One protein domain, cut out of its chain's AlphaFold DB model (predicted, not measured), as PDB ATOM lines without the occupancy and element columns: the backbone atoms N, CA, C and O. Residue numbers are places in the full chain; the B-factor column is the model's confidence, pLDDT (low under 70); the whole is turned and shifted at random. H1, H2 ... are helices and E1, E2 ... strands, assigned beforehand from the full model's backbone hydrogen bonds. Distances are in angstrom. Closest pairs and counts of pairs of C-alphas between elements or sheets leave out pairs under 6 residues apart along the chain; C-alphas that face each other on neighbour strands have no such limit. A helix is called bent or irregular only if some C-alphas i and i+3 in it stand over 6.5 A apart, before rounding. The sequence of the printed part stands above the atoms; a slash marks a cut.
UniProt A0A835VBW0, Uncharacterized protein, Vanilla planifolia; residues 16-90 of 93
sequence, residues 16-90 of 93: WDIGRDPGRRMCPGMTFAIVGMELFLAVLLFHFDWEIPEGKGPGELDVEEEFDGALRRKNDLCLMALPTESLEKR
ATOM      1  N   TRP A  16     150.816 170.573 103.137       63.19
ATOM      2  CA  TRP A  16     149.483 171.074 103.489       63.19
ATOM      3  C   TRP A  16     148.865 172.008 102.433       63.19
ATOM      4  O   TRP A  16     147.646 172.174 102.407       63.19
ATOM      5  N   ASP A  17     149.669 172.574 101.529       62.66
ATOM      6  CA  ASP A  17     149.184 173.436 100.445       62.66
ATOM      7  C   ASP A  17     148.830 172.655  99.158       62.66
ATOM      8  O   ASP A  17     148.209 173.209  98.252       62.66
ATOM      9  N   ILE A  18     149.158 171.355  99.069       62.03
ATOM     10  CA  ILE A  18     149.018 170.532  97.845       62.03
ATOM     11  C   ILE A  18     147.549 170.286  97.455       62.03
ATOM     12  O   ILE A  18     147.239 170.123  96.275       62.03
ATOM     13  N   GLY A  19     146.625 170.299  98.420       60.88
ATOM     14  CA  GLY A  19     145.188 170.118  98.168       60.88
ATOM     15  C   GLY A  19     144.437 171.398  97.792       60.88
ATOM     16  O   GLY A  19     143.256 171.335  97.463       60.88
ATOM     17  N   ARG A  20     145.092 172.563  97.863       61.78
ATOM     18  CA  ARG A  20     144.468 173.873  97.622       61.78
ATOM     19  C   ARG A  20     144.896 174.514  96.305       61.78
ATOM     20  O   ARG A  20     144.487 175.642  96.056       61.78
ATOM     21  N   ASP A  21     145.696 173.837  95.479       67.94
ATOM     22  CA  ASP A  21     146.101 174.344  94.163       67.94
ATOM     23  C   ASP A  21     144.927 174.215  93.166       67.94
ATOM     24  O   ASP A  21     144.590 173.097  92.764       67.94
ATOM     25  N   PRO A  22     144.290 175.325  92.734       70.75
ATOM     26  CA  PRO A  22     143.219 175.294  91.735       70.75
ATOM     27  C   PRO A  22     143.757 175.086  90.305       70.75
ATOM     28  O   PRO A  22     143.003 175.151  89.334       70.75
ATOM     29  N   GLY A  23     145.073 174.920  90.151       77.06
ATOM     30  CA  GLY A  23     145.785 174.888  88.889       77.06
ATOM     31  C   GLY A  23     146.229 173.496  88.438       77.06
ATOM     32  O   GLY A  23     145.751 172.444  88.853       77.06
ATOM     33  N   ARG A  24     147.193 173.491  87.513       79.75
ATOM     34  CA  ARG A  24     147.586 172.311  86.718       79.75
ATOM     35  C   ARG A  24     148.454 171.292  87.472       79.75
ATOM     36  O   ARG A  24     148.940 170.355  86.845       79.75
ATOM     37  N   ARG A  25     148.726 171.505  88.763       80.44
ATOM     38  CA  ARG A  25     149.581 170.633  89.592       80.44
ATOM     39  C   ARG A  25     148.772 169.765  90.564       80.44
ATOM     40  O   ARG A  25     149.374 169.039  91.348       80.44
ATOM     41  N   MET A  26     147.439 169.818  90.499       81.50
ATOM     42  CA  MET A  26     146.569 168.916  91.253       81.50
ATOM     43  C   MET A  26     146.857 167.451  90.887       81.50
ATOM     44  O   MET A  26     147.116 167.126  89.726       81.50
ATOM     45  N   CYS A  27     146.795 166.558  91.880       82.00
ATOM     46  CA  CYS A  27     146.916 165.123  91.644       82.00
ATOM     47  C   CYS A  27     145.786 164.651  90.710       82.00
ATOM     48  O   CYS A  27     144.616 164.767  91.083       82.00
ATOM     49  N   PRO A  28     146.087 164.068  89.535       86.88
ATOM     50  CA  PRO A  28     145.050 163.624  88.601       86.88
ATOM     51  C   PRO A  28     144.189 162.483  89.168       86.88
ATOM     52  O   PRO A  28     143.080 162.258  88.700       86.88
ATOM     53  N   GLY A  29     144.684 161.776  90.189       89.31
ATOM     54  CA  GLY A  29     143.956 160.721  90.889       89.31
ATOM     55  C   GLY A  29     143.079 161.202  92.047       89.31
ATOM     56  O   GLY A  29     142.446 160.364  92.676       89.31
ATOM     57  N   MET A  30     143.024 162.506  92.354       86.81
ATOM     58  CA  MET A  30     142.333 163.020  93.547       86.81
ATOM     59  C   MET A  30     140.847 162.641  93.575       86.81
ATOM     60  O   MET A  30     140.380 162.057  94.547       86.81
ATOM     61  N   THR A  31     140.112 162.898  92.490       89.06
ATOM     62  CA  THR A  31     138.682 162.563  92.408       89.06
ATOM     63  C   THR A  31     138.443 161.059  92.497       89.06
ATOM     64  O   THR A  31     137.539 160.617  93.200       89.06
ATOM     65  N   PHE A  32     139.271 160.266  91.813       94.12
ATOM     66  CA  PHE A  32     139.180 158.807  91.863       94.12
ATOM     67  C   PHE A  32     139.430 158.277  93.280       94.12
ATOM     68  O   PHE A  32     138.687 157.422  93.747       94.12
ATOM     69  N   ALA A  33     140.437 158.814  93.973       91.88
ATOM     70  CA  ALA A  33     140.755 158.434  95.342       91.88
ATOM     71  C   ALA A  33     139.600 158.750  96.300       91.88
ATOM     72  O   ALA A  33     139.244 157.888  97.092       91.88
ATOM     73  N   ILE A  34     138.980 159.930  96.190       92.56
ATOM     74  CA  ILE A  34     137.844 160.320  97.040       92.56
ATOM     75  C   ILE A  34     136.669 159.357  96.846       92.56
ATOM     76  O   ILE A  34     136.241 158.721  97.805       92.56
ATOM     77  N   VAL A  35     136.205 159.180  95.607       95.62
ATOM     78  CA  VAL A  35     135.057 158.303  95.311       95.62
ATOM     79  C   VAL A  35     135.363 156.849  95.677       95.62
ATOM     80  O   VAL A  35     134.517 156.142  96.224       95.62
ATOM     81  N   GLY A  36     136.588 156.392  95.404       97.12
ATOM     82  CA  GLY A  36     137.042 155.061  95.787       97.12
ATOM     83  C   GLY A  36     137.021 154.870  97.302       97.12
ATOM     84  O   GLY A  36     136.451 153.894  97.780       97.12
ATOM     85  N   MET A  37     137.595 155.805  98.063       96.12
ATOM     86  CA  MET A  37     137.604 155.763  99.527       96.12
ATOM     87  C   MET A  37     136.190 155.760 100.106       96.12
ATOM     88  O   MET A  37     135.921 154.956 100.992       96.12
ATOM     89  N   GLU A  38     135.284 156.594  99.597       96.31
ATOM     90  CA  GLU A  38     133.882 156.612 100.030       96.31
ATOM     91  C   GLU A  38     133.210 155.253  99.819       96.31
ATOM     92  O   GLU A  38     132.580 154.728 100.735       96.31
ATOM     93  N   LEU A  39     133.396 154.646  98.643       96.81
ATOM     94  CA  LEU A  39     132.841 153.330  98.344       96.81
ATOM     95  C   LEU A  39     133.436 152.240  99.244       96.81
ATOM     96  O   LEU A  39     132.693 151.442  99.810       96.81
ATOM     97  N   PHE A  40     134.762 152.201  99.398       96.50
ATOM     98  CA  PHE A  40     135.419 151.212 100.254       96.50
ATOM     99  C   PHE A  40     134.979 151.357 101.709       96.50
ATOM    100  O   PHE A  40     134.636 150.357 102.336       96.50
ATOM    101  N   LEU A  41     134.927 152.582 102.235       95.06
ATOM    102  CA  LEU A  41     134.449 152.841 103.589       95.06
ATOM    103  C   LEU A  41     132.981 152.443 103.748       95.06
ATOM    104  O   LEU A  41     132.644 151.807 104.739       95.06
ATOM    105  N   ALA A  42     132.122 152.740 102.770       93.56
ATOM    106  CA  ALA A  42     130.723 152.328 102.806       93.56
ATOM    107  C   ALA A  42     130.583 150.801 102.870       93.56
ATOM    108  O   ALA A  42     129.852 150.294 103.714       93.56
ATOM    109  N   VAL A  43     131.319 150.060 102.037       94.19
ATOM    110  CA  VAL A  43     131.317 148.586 102.048       94.19
ATOM    111  C   VAL A  43     131.822 148.047 103.389       94.19
ATOM    112  O   VAL A  43     131.183 147.181 103.985       94.19
ATOM    113  N   LEU A  44     132.943 148.575 103.886       93.44
ATOM    114  CA  LEU A  44     133.550 148.146 105.146       93.44
ATOM    115  C   LEU A  44     132.640 148.406 106.349       93.44
ATOM    116  O   LEU A  44     132.468 147.523 107.182       93.44
ATOM    117  N   LEU A  45     132.035 149.590 106.426       91.19
ATOM    118  CA  LEU A  45     131.129 149.959 107.513       91.19
ATOM    119  C   LEU A  45     129.781 149.247 107.408       91.19
ATOM    120  O   LEU A  45     129.141 149.007 108.427       91.19
ATOM    121  N   PHE A  46     129.329 148.908 106.199       90.25
ATOM    122  CA  PHE A  46     128.071 148.196 106.000       90.25
ATOM    123  C   PHE A  46     128.159 146.727 106.423       90.25
ATOM    124  O   PHE A  46     127.217 146.227 107.034       90.25
ATOM    125  N   HIS A  47     129.270 146.056 106.112       90.00
ATOM    126  CA  HIS A  47     129.425 144.616 106.338       90.00
ATOM    127  C   HIS A  47     130.131 144.237 107.637       90.00
ATOM    128  O   HIS A  47     129.978 143.092 108.071       90.00
ATOM    129  N   PHE A  48     130.910 145.148 108.222       92.19
ATOM    130  CA  PHE A  48     131.679 144.858 109.422       92.19
ATOM    131  C   PHE A  48     131.445 145.884 110.523       92.19
ATOM    132  O   PHE A  48     131.443 147.097 110.293       92.19
ATOM    133  N   ASP A  49     131.315 145.365 111.736       90.06
ATOM    134  CA  ASP A  49     131.554 146.109 112.959       90.06
ATOM    135  C   ASP A  49     133.040 145.976 113.332       90.06
ATOM    136  O   ASP A  49     133.705 144.994 112.986       90.06
ATOM    137  N   TRP A  50     133.587 146.999 113.984       88.44
ATOM    138  CA  TRP A  50     135.027 147.133 114.207       88.44
ATOM    139  C   TRP A  50     135.331 147.211 115.695       88.44
ATOM    140  O   TRP A  50     134.809 148.079 116.392       88.44
ATOM    141  N   GLU A  51     136.220 146.339 116.164       88.19
ATOM    142  CA  GLU A  51     136.705 146.330 117.544       88.19
ATOM    143  C   GLU A  51     138.219 146.538 117.603       88.19
ATOM    144  O   GLU A  51     138.969 146.111 116.720       88.19
ATOM    145  N   ILE A  52     138.679 147.187 118.670       88.38
ATOM    146  CA  ILE A  52     140.105 147.364 118.938       88.38
ATOM    147  C   ILE A  52     140.582 146.140 119.732       88.38
ATOM    148  O   ILE A  52     139.979 145.807 120.758       88.38
ATOM    149  N   PRO A  53     141.645 145.444 119.285       84.00
ATOM    150  CA  PRO A  53     142.183 144.309 120.021       84.00
ATOM    151  C   PRO A  53     142.596 144.723 121.440       84.00
ATOM    152  O   PRO A  53     143.013 145.856 121.682       84.00
ATOM    153  N   GLU A  54     142.483 143.784 122.381       80.50
ATOM    154  CA  GLU A  54     142.863 143.961 123.795       80.50
ATOM    155  C   GLU A  54     141.972 144.925 124.604       80.50
ATOM    156  O   GLU A  54     142.324 145.284 125.724       80.50
ATOM    157  N   GLY A  55     140.804 145.323 124.084       71.31
ATOM    158  CA  GLY A  55     139.841 146.150 124.826       71.31
ATOM    159  C   GLY A  55     140.286 147.602 125.032       71.31
ATOM    160  O   GLY A  55     139.736 148.293 125.891       71.31
ATOM    161  N   LYS A  56     141.273 148.062 124.256       77.25
ATOM    162  CA  LYS A  56     141.759 149.445 124.279       77.25
ATOM    163  C   LYS A  56     140.674 150.408 123.804       77.25
ATOM    164  O   LYS A  56     139.925 150.109 122.872       77.25
ATOM    165  N   GLY A  57     140.592 151.575 124.437       77.44
ATOM    166  CA  GLY A  57     139.670 152.625 124.012       77.44
ATOM    167  C   GLY A  57     140.105 153.298 122.697       77.44
ATOM    168  O   GLY A  57     141.278 153.240 122.330       77.44
ATOM    169  N   PRO A  58     139.208 154.031 122.008       73.81
ATOM    170  CA  PRO A  58     139.549 154.770 120.785       73.81
ATOM    171  C   PRO A  58     140.701 155.775 120.951       73.81
ATOM    172  O   PRO A  58     141.408 156.061 119.993       73.81
ATOM    173  N   GLY A  59     140.890 156.312 122.162       78.56
ATOM    174  CA  GLY A  59     141.963 157.261 122.484       78.56
ATOM    175  C   GLY A  59     143.339 156.627 122.708       78.56
ATOM    176  O   GLY A  59     144.313 157.354 122.863       78.56
ATOM    177  N   GLU A  60     143.423 155.299 122.731       80.50
ATOM    178  CA  GLU A  60     144.678 154.547 122.872       80.50
ATOM    179  C   GLU A  60     145.202 154.035 121.524       80.50
ATOM    180  O   GLU A  60     146.217 153.339 121.471       80.50
ATOM    181  N   LEU A  61     144.511 154.362 120.428       84.50
ATOM    182  CA  LEU A  61     144.982 154.066 119.085       84.50
ATOM    183  C   LEU A  61     146.210 154.913 118.772       84.50
ATOM    184  O   LEU A  61     146.177 156.141 118.869       84.50
ATOM    185  N   ASP A  62     147.279 154.245 118.356       85.12
ATOM    186  CA  ASP A  62     148.467 154.937 117.895       85.12
ATOM    187  C   ASP A  62     148.205 155.606 116.539       85.12
ATOM    188  O   ASP A  62     147.821 154.967 115.555       85.12
ATOM    189  N   VAL A  63     148.405 156.918 116.518       88.62
ATOM    190  CA  VAL A  63     148.262 157.781 115.343       88.62
ATOM    191  C   VAL A  63     149.582 158.462 114.993       88.62
ATOM    192  O   VAL A  63     149.583 159.430 114.237       88.62
ATOM    193  N   GLU A  64     150.709 157.986 115.538       91.75
ATOM    194  CA  GLU A  64     152.025 158.479 115.151       91.75
ATOM    195  C   GLU A  64     152.249 158.307 113.641       91.75
ATOM    196  O   GLU A  64     151.987 157.258 113.043       91.75
ATOM    197  N   GLU A  65     152.771 159.359 113.020       91.69
ATOM    198  CA  GLU A  65     153.080 159.404 111.598       91.69
ATOM    199  C   GLU A  65     154.593 159.462 111.385       91.69
ATOM    200  O   GLU A  65     155.342 160.032 112.181       91.69
ATOM    201  N   GLU A  66     155.045 158.899 110.271       93.56
ATOM    202  CA  GLU A  66     156.419 158.999 109.800       93.56
ATOM    203  C   GLU A  66     156.429 159.467 108.343       93.56
ATOM    204  O   GLU A  66     155.547 159.135 107.543       93.56
ATOM    205  N   PHE A  67     157.434 160.272 107.993       88.06
ATOM    206  CA  PHE A  67     157.641 160.736 106.629       88.06
ATOM    207  C   PHE A  67     158.812 159.997 105.987       88.06
ATOM    208  O   PHE A  67     159.972 160.247 106.307       88.06
ATOM    209  N   ASP A  68     158.497 159.151 105.013       85.69
ATOM    210  CA  ASP A  68     159.475 158.449 104.180       85.69
ATOM    211  C   ASP A  68     159.023 158.523 102.714       85.69
ATOM    212  O   ASP A  68     158.416 157.612 102.145       85.69
ATOM    213  N   GLY A  69     159.179 159.720 102.140       85.56
ATOM    214  CA  GLY A  69     158.706 160.083 100.798       85.56
ATOM    215  C   GLY A  69     157.204 160.383 100.715       85.56
ATOM    216  O   GLY A  69     156.799 161.256  99.948       85.56
ATOM    217  N   ALA A  70     156.392 159.725 101.541       84.38
ATOM    218  CA  ALA A  70     154.991 160.042 101.790       84.38
ATOM    219  C   ALA A  70     154.723 160.007 103.297       84.38
ATOM    220  O   ALA A  70     155.339 159.216 104.014       84.38
ATOM    221  N   LEU A  71     153.799 160.853 103.759       87.31
ATOM    222  CA  LEU A  71     153.289 160.773 105.123       87.31
ATOM    223  C   LEU A  71     152.493 159.472 105.259       87.31
ATOM    224  O   LEU A  71     151.572 159.222 104.478       87.31
ATOM    225  N   ARG A  72     152.883 158.627 106.208       89.50
ATOM    226  CA  ARG A  72     152.215 157.358 106.511       89.50
ATOM    227  C   ARG A  72     152.150 157.166 108.019       89.50
ATOM    228  O   ARG A  72     152.906 157.797 108.753       89.50
ATOM    229  N   ARG A  73     151.286 156.262 108.481       90.56
ATOM    230  CA  ARG A  73     151.348 155.813 109.877       90.56
ATOM    231  C   ARG A  73     152.689 155.142 110.135       90.56
ATOM    232  O   ARG A  73     153.165 154.383 109.293       90.56
ATOM    233  N   LYS A  74     153.261 155.432 111.296       92.69
ATOM    234  CA  LYS A  74     154.507 154.835 111.765       92.69
ATOM    235  C   LYS A  74     154.309 153.370 112.146       92.69
ATOM    236  O   LYS A  74     155.146 152.535 111.820       92.69
ATOM    237  N   ASN A  75     153.185 153.065 112.791       90.44
ATOM    238  CA  ASN A  75     152.810 151.714 113.190       90.44
ATOM    239  C   ASN A  75     151.519 151.266 112.489       90.44
ATOM    240  O   ASN A  75     150.686 152.079 112.069       90.44
ATOM    241  N   ASP A  76     151.353 149.951 112.349       89.25
ATOM    242  CA  ASP A  76     150.149 149.369 111.764       89.25
ATOM    243  C   ASP A  76     148.937 149.574 112.682       89.25
ATOM    244  O   ASP A  76     148.993 149.338 113.888       89.25
ATOM    245  N   LEU A  77     147.803 149.970 112.095       87.19
ATOM    246  CA  LEU A  77     146.527 149.994 112.808       87.19
ATOM    247  C   LEU A  77     145.898 148.606 112.737       87.19
ATOM    248  O   LEU A  77     145.408 148.197 111.683       87.19
ATOM    249  N   CYS A  78     145.880 147.907 113.867       87.25
ATOM    250  CA  CYS A  78     145.210 146.620 113.997       87.25
ATOM    251  C   CYS A  78     143.778 146.805 114.513       87.25
ATOM    252  O   CYS A  78     143.571 147.372 115.583       87.25
ATOM    253  N   LEU A  79     142.801 146.284 113.769       88.38
ATOM    254  CA  LEU A  79     141.390 146.223 114.152       88.38
ATOM    255  C   LEU A  79     140.845 144.822 113.860       88.38
ATOM    256  O   LEU A  79     141.297 144.158 112.925       88.38
ATOM    257  N   MET A  80     139.858 144.390 114.637       90.50
ATOM    258  CA  MET A  80     139.120 143.155 114.397       90.50
ATOM    259  C   MET A  80     137.820 143.482 113.668       90.50
ATOM    260  O   MET A  80     136.979 144.209 114.193       90.50
ATOM    261  N   ALA A  81     137.676 142.955 112.452       92.19
ATOM    262  CA  ALA A  81     136.448 143.054 111.674       92.19
ATOM    263  C   ALA A  81     135.506 141.908 112.062       92.19
ATOM    264  O   ALA A  81     135.800 140.737 111.813       92.19
ATOM    265  N   LEU A  82     134.374 142.255 112.664       90.94
ATOM    266  CA  LEU A  82     133.308 141.328 113.015       90.94
ATOM    267  C   LEU A  82     132.190 141.455 111.978       90.94
ATOM    268  O   LEU A  82     131.781 142.579 111.693       90.94
ATOM    269  N   PRO A  83     131.692 140.358 111.381       90.19
ATOM    270  CA  PRO A  83     130.541 140.435 110.488       90.19
ATOM    271  C   PRO A  83     129.366 141.107 111.196       90.19
ATOM    272  O   PRO A  83     128.998 140.708 112.299       90.19
ATOM    273  N   THR A  84     128.786 142.121 110.562       82.62
ATOM    274  CA  THR A  84     127.659 142.852 111.136       82.62
ATOM    275  C   THR A  84     126.434 141.941 111.273       82.62
ATOM    276  O   THR A  84     126.055 141.234 110.338       82.62
ATOM    277  N   GLU A  85     125.788 141.988 112.440       76.00
ATOM    278  CA  GLU A  85     124.509 141.314 112.701       76.00
ATOM    279  C   GLU A  85     123.366 141.927 111.865       76.00
ATOM    280  O   GLU A  85     123.413 143.094 111.488       76.00
ATOM    281  N   SER A  86     122.327 141.132 111.581       66.69
ATOM    282  CA  SER A  86     121.211 141.435 110.657       66.69
ATOM    283  C   SER A  86     120.845 142.924 110.488       66.69
ATOM    284  O   SER A  86     120.594 143.641 111.460       66.69
ATOM    285  N   LEU A  87     120.694 143.353 109.225       63.56
ATOM    286  CA  LEU A  87     120.346 144.720 108.801       63.56
ATOM    287  C   LEU A  87     119.109 145.305 109.506       63.56
ATOM    288  O   LEU A  87     119.014 146.521 109.676       63.56
ATOM    289  N   GLU A  88     118.191 144.454 109.965       63.72
ATOM    290  CA  GLU A  88     116.987 144.865 110.695       63.72
ATOM    291  C   GLU A  88     117.298 145.554 112.039       63.72
ATOM    292  O   GLU A  88     116.575 146.461 112.456       63.72
ATOM    293  N   LYS A  89     118.413 145.206 112.697       60.81
ATOM    294  CA  LYS A  89     118.869 145.879 113.929       60.81
ATOM    295  C   LYS A  89     119.519 147.244 113.684       60.81
ATOM    296  O   LYS A  89     119.595 148.042 114.609       60.81
ATOM    297  N   ARG A  90     119.995 147.525 112.466       63.84
ATOM    298  CA  ARG A  90     120.663 148.794 112.112       63.84
ATOM    299  C   ARG A  90     119.710 149.860 111.580       63.84
ATOM    300  O   ARG A  90     120.015 151.039 111.685       63.84
TER     301      ARG A  90
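What this domain is: This is residues 16 to 90 of the 93 residues of an uncharacterized protein of Vanilla planifolia (UniProt A0A835VBW0). The model is an open, flat frame: long helix H2 makes one side, the strand pair E1 and E4 turns the corner at its end, and the small hairpin E2 and E3 lies across the empty middle. Little H1 is at the other end of H2. The printed part has 75 residues, with two named helices, then four strands in two antiparallel pairs, class mixed; it is only just loose, close to extended, radius of gyration of the C-alphas 16.9 A, spans 47 by 30 by 16 A.

Where its parts are: H1 is residues 16 to 20, from C-alpha 16 at (149.483, 171.074, 103.489); it is only just irregular, C-alphas 16 and 19 being 6.9 A apart. H2, residues 30 to 47, is 25.9 A long. E1 is 48 to 51, E2 65 to 68, E3 70 to 73 and E4 80 to 83, ending at (130.541, 140.435, 110.488).

How they stand to each other: H1 and H2 are apart. The closest C-alphas of H2 and E4, His 47 and Pro 83, are 6.0 A apart. E1 and E4 are antiparallel at 146 degrees, N 49 to O 82 2.8 A. Hairpin E2 and E3 has N 66 to O 72 at 2.8 A. Every O i to N i+4 pair is within hydrogen-bond range in H2; in H1 0 of 1, with 1 of 2 O i to N i+3.

The domain as a whole: C-alphas 24 and 88, the farthest apart, are 47.6 A apart. There is no cut; the link E1 to E2 is long. Residues 16 to 21 and 86 to 90 have pLDDT under 70.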